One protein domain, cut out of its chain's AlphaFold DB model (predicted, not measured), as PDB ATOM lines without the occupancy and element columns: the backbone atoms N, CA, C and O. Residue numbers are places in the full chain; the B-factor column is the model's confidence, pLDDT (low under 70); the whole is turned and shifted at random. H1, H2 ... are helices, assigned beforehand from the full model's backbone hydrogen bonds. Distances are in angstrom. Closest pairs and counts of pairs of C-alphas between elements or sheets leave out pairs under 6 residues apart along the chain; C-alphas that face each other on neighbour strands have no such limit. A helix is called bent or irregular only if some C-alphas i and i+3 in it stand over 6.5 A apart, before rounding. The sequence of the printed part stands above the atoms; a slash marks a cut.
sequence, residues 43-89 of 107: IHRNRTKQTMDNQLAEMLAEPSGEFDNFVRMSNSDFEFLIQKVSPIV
ATOM      1  N   ILE A  43      90.024 -71.766   9.311       79.50
ATOM      2  CA  ILE A  43      88.753 -72.454   9.588       79.50
ATOM      3  C   ILE A  43      88.196 -72.221  11.006       79.50
ATOM      4  O   ILE A  43      87.004 -72.358  11.253       79.50
ATOM      5  N   HIS A  44      89.039 -71.880  11.986       80.31
ATOM      6  CA  HIS A  44      88.604 -71.687  13.373       80.31
ATOM      7  C   HIS A  44      88.217 -70.240  13.684       80.31
ATOM      8  O   HIS A  44      87.690 -69.981  14.766       80.31
ATOM      9  N   ARG A  45      88.479 -69.297  12.771       79.25
ATOM     10  CA  ARG A  45      88.217 -67.867  13.003       79.25
ATOM     11  C   ARG A  45      86.732 -67.523  12.931       79.25
ATOM     12  O   ARG A  45      86.276 -66.696  13.709       79.25
ATOM     13  N   ASN A  46      85.982 -68.192  12.057       69.50
ATOM     14  CA  ASN A  46      84.574 -67.897  11.795       69.50
ATOM     15  C   ASN A  46      83.693 -69.091  12.185       69.50
ATOM     16  O   ASN A  46      83.170 -69.785  11.323       69.50
ATOM     17  N   ARG A  47      83.526 -69.355  13.487       69.69
ATOM     18  CA  ARG A  47      82.598 -70.388  13.986       69.69
ATOM     19  C   ARG A  47      81.192 -69.810  14.152       69.69
ATOM     20  O   ARG A  47      80.814 -69.394  15.244       69.69
ATOM     21  N   THR A  48      80.428 -69.751  13.069       74.38
ATOM     22  CA  THR A  48      78.999 -69.419  13.079       74.38
ATOM     23  C   THR A  48      78.182 -70.672  12.752       74.38
ATOM     24  O   THR A  48      78.723 -71.692  12.332       74.38
ATOM     25  N   LYS A  49      76.857 -70.631  12.948       65.75
ATOM     26  CA  LYS A  49      75.980 -71.765  12.592       65.75
ATOM     27  C   LYS A  49      76.123 -72.151  11.109       65.75
ATOM     28  O   LYS A  49      76.148 -73.327  10.790       65.75
ATOM     29  N   GLN A  50      76.289 -71.157  10.235       66.69
ATOM     30  CA  GLN A  50      76.416 -71.340   8.786       66.69
ATOM     31  C   GLN A  50      77.726 -72.033   8.377       66.69
ATOM     32  O   GLN A  50      77.725 -72.802   7.421       66.69
ATOM     33  N   THR A  51      78.831 -71.805   9.096       67.12
ATOM     34  CA  THR A  51      80.095 -72.516   8.833       67.12
ATOM     35  C   THR A  51      80.090 -73.946   9.362       67.12
ATOM     36  O   THR A  51      80.828 -74.782   8.854       67.12
ATOM     37  N   MET A  52      79.234 -74.286  10.334       72.62
ATOM     38  CA  MET A  52      79.140 -75.667  10.826       72.62
ATOM     39  C   MET A  52      78.519 -76.623   9.804       72.62
ATOM     40  O   MET A  52      79.003 -77.745   9.666       72.62
ATOM     41  N   ASP A  53      77.511 -76.173   9.052       74.81
ATOM     42  CA  ASP A  53      76.880 -76.992   8.007       74.81
ATOM     43  C   ASP A  53      77.856 -77.291   6.851       74.81
ATOM     44  O   ASP A  53      77.799 -78.357   6.241       74.81
ATOM     45  N   ASN A  54      78.821 -76.395   6.613       80.31
ATOM     46  CA  ASN A  54      79.836 -76.519   5.563       80.31
ATOM     47  C   ASN A  54      81.227 -76.911   6.087       80.31
ATOM     48  O   ASN A  54      82.190 -76.930   5.321       80.31
ATOM     49  N   GLN A  55      81.357 -77.266   7.368       83.75
ATOM     50  CA  GLN A  55      82.659 -77.393   8.030       83.75
ATOM     51  C   GLN A  55      83.585 -78.403   7.341       83.75
ATOM     52  O   GLN A  55      84.787 -78.179   7.219       83.75
ATOM     53  N   LEU A  56      83.040 -79.533   6.888       86.50
ATOM     54  CA  LEU A  56      83.821 -80.563   6.199       86.50
ATOM     55  C   LEU A  56      84.292 -80.101   4.814       86.50
ATOM     56  O   LEU A  56      85.429 -80.388   4.449       86.50
ATOM     57  N   ALA A  57      83.480 -79.322   4.094       84.75
ATOM     58  CA  ALA A  57      83.885 -78.707   2.831       84.75
ATOM     59  C   ALA A  57      84.965 -77.630   3.047       84.75
ATOM     60  O   ALA A  57      85.946 -77.581   2.310       84.75
ATOM     61  N   GLU A  58      84.844 -76.819   4.103       85.25
ATOM     62  CA  GLU A  58      85.862 -75.830   4.482       85.25
ATOM     63  C   GLU A  58      87.204 -76.492   4.843       85.25
ATOM     64  O   GLU A  58      88.261 -76.024   4.418       85.25
ATOM     65  N   MET A  59      87.171 -77.623   5.560       87.00
ATOM     66  CA  MET A  59      88.368 -78.411   5.891       87.00
ATOM     67  C   MET A  59      89.028 -79.069   4.671       87.00
ATOM     68  O   MET A  59      90.232 -79.318   4.711       87.00
ATOM     69  N   LEU A  60      88.268 -79.369   3.610       86.56
ATOM     70  CA  LEU A  60      88.811 -79.857   2.334       86.56
ATOM     71  C   LEU A  60      89.404 -78.723   1.489       86.56
ATOM     72  O   LEU A  60      90.404 -78.930   0.802       86.56
ATOM     73  N   ALA A  61      88.800 -77.534   1.535       84.62
ATOM     74  CA  ALA A  61      89.262 -76.369   0.787       84.62
ATOM     75  C   ALA A  61      90.599 -75.822   1.320       84.62
ATOM     76  O   ALA A  61      91.423 -75.328   0.546       84.62
ATOM     77  N   GLU A  62      90.836 -75.905   2.633       81.31
ATOM     78  CA  GLU A  62      92.104 -75.494   3.233       81.31
ATOM     79  C   GLU A  62      93.143 -76.636   3.169       81.31
ATOM     80  O   GLU A  62      92.897 -77.735   3.667       81.31
ATOM     81  N   PRO A  63      94.362 -76.412   2.635       73.44
ATOM     82  CA  PRO A  63      95.423 -77.422   2.603       73.44
ATOM     83  C   PRO A  63      96.109 -77.578   3.979       73.44
ATOM     84  O   PRO A  63      97.335 -77.498   4.099       73.44
ATOM     85  N   SER A  64      95.322 -77.767   5.042       80.81
ATOM     86  CA  SER A  64      95.778 -77.922   6.430       80.81
ATOM     87  C   SER A  64      95.918 -79.393   6.851       80.81
ATOM     88  O   SER A  64      96.622 -79.699   7.820       80.81
ATOM     89  N   GLY A  65      95.281 -80.311   6.112       85.12
ATOM     90  CA  GLY A  65      95.140 -81.720   6.495       85.12
ATOM     91  C   GLY A  65      94.183 -81.920   7.674       85.12
ATOM     92  O   GLY A  65      94.214 -82.959   8.331       85.12
ATOM     93  N   GLU A  66      93.369 -80.918   8.010       86.88
ATOM     94  CA  GLU A  66      92.398 -81.019   9.100       86.88
ATOM     95  C   GLU A  66      91.274 -81.991   8.799       86.88
ATOM     96  O   GLU A  66      90.843 -82.675   9.721       86.88
ATOM     97  N   PHE A  67      90.871 -82.113   7.533       89.81
ATOM     98  CA  PHE A  67      89.882 -83.103   7.125       89.81
ATOM     99  C   PHE A  67      90.305 -84.519   7.544       89.81
ATOM    100  O   PHE A  67      89.605 -85.170   8.321       89.81
ATOM    101  N   ASP A  68      91.504 -84.950   7.136       91.31
ATOM    102  CA  ASP A  68      92.037 -86.275   7.475       91.31
ATOM    103  C   ASP A  68      92.192 -86.455   8.994       91.31
ATOM    104  O   ASP A  68      91.973 -87.538   9.534       91.31
ATOM    105  N   ASN A  69      92.554 -85.390   9.720       90.00
ATOM    106  CA  ASN A  69      92.671 -85.434  11.179       90.00
ATOM    107  C   ASN A  69      91.311 -85.535  11.881       90.00
ATOM    108  O   ASN A  69      91.224 -86.177  12.932       90.00
ATOM    109  N   PHE A  70      90.280 -84.898  11.328       89.56
ATOM    110  CA  PHE A  70      88.930 -84.874  11.876       89.56
ATOM    111  C   PHE A  70      88.209 -86.197  11.617       89.56
ATOM    112  O   PHE A  70      87.727 -86.824  12.559       89.56
ATOM    113  N   VAL A  71      88.194 -86.658  10.363       91.31
ATOM    114  CA  VAL A  71      87.486 -87.882   9.951       91.31
ATOM    115  C   VAL A  71      88.329 -89.145  10.199       91.31
ATOM    116  O   VAL A  71      87.784 -90.240  10.302       91.31
ATOM    117  N   ARG A  72      89.655 -89.014  10.371       94.31
ATOM    118  CA  ARG A  72      90.610 -90.130  10.561       94.31
ATOM    119  C   ARG A  72      90.691 -91.092   9.371       94.31
ATOM    120  O   ARG A  72      91.050 -92.254   9.544       94.31
ATOM    121  N   MET A  73      90.390 -90.608   8.171       93.62
ATOM    122  CA  MET A  73      90.471 -91.350   6.909       93.62
ATOM    123  C   MET A  73      90.659 -90.386   5.739       93.62
ATOM    124  O   MET A  73      90.480 -89.180   5.904       93.62
ATOM    125  N   SER A  74      91.010 -90.925   4.571       91.25
ATOM    126  CA  SER A  74      91.103 -90.132   3.346       91.25
ATOM    127  C   SER A  74      89.721 -89.651   2.888       91.25
ATOM    128  O   SER A  74      88.705 -90.291   3.175       91.25
ATOM    129  N   ASN A  75      89.677 -88.558   2.119       89.62
ATOM    130  CA  ASN A  75      88.427 -88.081   1.517       89.62
ATOM    131  C   ASN A  75      87.742 -89.156   0.654       89.62
ATOM    132  O   ASN A  75      86.534 -89.332   0.743       89.62
ATOM    133  N   SER A  76      88.510 -89.939  -0.110       91.38
ATOM    134  CA  SER A  76      87.957 -91.015  -0.943       91.38
ATOM    135  C   SER A  76      87.313 -92.138  -0.130       91.38
ATOM    136  O   SER A  76      86.244 -92.624  -0.496       91.38
ATOM    137  N   ASP A  77      87.933 -92.546   0.982       93.69
ATOM    138  CA  ASP A  77      87.366 -93.590   1.845       93.69
ATOM    139  C   ASP A  77      86.093 -93.092   2.530       93.69
ATOM    140  O   ASP A  77      85.101 -93.817   2.636       93.69
ATOM    141  N   PHE A  78      86.102 -91.829   2.956       91.25
ATOM    142  CA  PHE A  78      84.936 -91.189   3.543       91.25
ATOM    143  C   PHE A  78      83.772 -91.097   2.553       91.25
ATOM    144  O   PHE A  78      82.652 -91.488   2.890       91.25
ATOM    145  N   GLU A  79      84.031 -90.650   1.321       90.31
ATOM    146  CA  GLU A  79      83.037 -90.600   0.244       90.31
ATOM    147  C   GLU A  79      82.461 -91.986  -0.072       90.31
ATOM    148  O   GLU A  79      81.249 -92.143  -0.248       90.31
ATOM    149  N   PHE A  80      83.299 -93.022  -0.082       92.69
ATOM    150  CA  PHE A  80      82.835 -94.392  -0.276       92.69
ATOM    151  C   PHE A  80      81.895 -94.846   0.851       92.69
ATOM    152  O   PHE A  80      80.816 -95.387   0.590       92.69
ATOM    153  N   LEU A  81      82.270 -94.609   2.111       92.44
ATOM    154  CA  LEU A  81      81.460 -95.001   3.265       92.44
ATOM    155  C   LEU A  81      80.149 -94.218   3.335       92.44
ATOM    156  O   LEU A  81      79.092 -94.817   3.551       92.44
ATOM    157  N   ILE A  82      80.185 -92.902   3.107       90.12
ATOM    158  CA  ILE A  82      78.975 -92.081   3.163       90.12
ATOM    159  C   ILE A  82      78.001 -92.479   2.056       90.12
ATOM    160  O   ILE A  82      76.809 -92.556   2.321       90.12
ATOM    161  N   GLN A  83      78.469 -92.845   0.857       90.56
ATOM    162  CA  GLN A  83      77.590 -93.353  -0.205       90.56
ATOM    163  C   GLN A  83      76.846 -94.633   0.205       90.56
ATOM    164  O   GLN A  83      75.692 -94.821  -0.180       90.56
ATOM    165  N   LYS A  84      77.471 -95.504   1.005       91.69
ATOM    166  CA  LYS A  84      76.848 -96.743   1.501       91.69
ATOM    167  C   LYS A  84      75.893 -96.502   2.665       91.69
ATOM    168  O   LYS A  84      74.841 -97.133   2.730       91.69
ATOM    169  N   VAL A  85      76.256 -95.604   3.576       91.44
ATOM    170  CA  VAL A  85      75.484 -95.324   4.796       91.44
ATOM    171  C   VAL A  85      74.337 -94.349   4.524       91.44
ATOM    172  O   VAL A  85      73.291 -94.447   5.158       91.44
ATOM    173  N   SER A  86      74.496 -93.454   3.548       89.25
ATOM    174  CA  SER A  86      73.546 -92.387   3.232       89.25
ATOM    175  C   SER A  86      72.088 -92.828   3.084       89.25
ATOM    176  O   SER A  86      71.249 -92.261   3.785       89.25
ATOM    177  N   PRO A  87      71.750 -93.868   2.295       87.94
ATOM    178  CA  PRO A  87      70.358 -94.308   2.171       87.94
ATOM    179  C   PRO A  87      69.758 -94.843   3.481       87.94
ATOM    180  O   PRO A  87      68.541 -94.886   3.612       87.94
ATOM    181  N   ILE A  88      70.590 -95.248   4.445       91.00
ATOM    182  CA  ILE A  88      70.158 -95.818   5.728       91.00
ATOM    183  C   ILE A  88      69.927 -94.713   6.767       91.00
ATOM    184  O   ILE A  88      69.034 -94.822   7.604       91.00
ATOM    185  N   VAL A  89      70.735 -93.649   6.732       88.12
ATOM    186  CA  VAL A  89      70.709 -92.575   7.743       88.12
ATOM    187  C   VAL A  89      69.972 -91.317   7.291       88.12
ATOM    188  O   VAL A  89      69.759 -90.423   8.111       88.12
TER     189      VAL A  89
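Overview. This is residues 43 to 89 of the 107 residues of an uncharacterized protein of Eumeta variegata (UniProt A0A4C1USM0). The model is an open U of four helices: H1 and H2 make one limb, H3 sits at the base, and H4 makes the other limb, with its residues 79 to 89 sticking out free. The printed part has 47 residues, with H1 to H4 in chain order and no named strand; the class is all helix. It is only just loose, close to compact, with a radius of gyration of the C-alphas of 11.9 A, and spans 33 by 22 by 14 A.

Along the chain. H1 is residues 49 to 53, beginning at C-alpha 49 (75.980, -71.765, 12.592). H2 is residues 55 to 61, 9.9 A long, and H3 is residues 66 to 71. H4, residues 75 to 89, is 19.3 A long and ends at C-alpha 89 (70.709, -92.575, 7.743); it is irregular, but only just, with C-alphas 84 and 87 7.0 A apart.

Arrangement. H1 and H2 are close but not clearly touching; their closest C-alphas, Thr 51 and Glu 58, are 7.9 A apart. H2 and H3 touch, closest at the C-alphas of Met 59 and Phe 67, 5.1 A, at a steep tilt of 46 degrees, opposite ways. H3 and H4 only just touch, with 3 pairs of C-alphas within 8 A, only at the corner; H4 does so with residues 75 to 78 alone, the closest C-alphas being Asp 68 and Asn 75, 7.2 A. H2 and H4 are only just apart, closest 8.3 A. Every O i to N i+4 pair is within hydrogen-bond range in H2 and H3, against 9 of 11 in H4 and 0 of 1 in H1, where 1 of 2 O i to N i+3 pairs is.

Size, cuts and confidence. The C-alphas farthest apart, Arg 45 and Ile 88, are 34.1 A apart. The printed part has no cut, and its three links are tight. Residues 46 to 47 and 49 to 51 have pLDDT under 70.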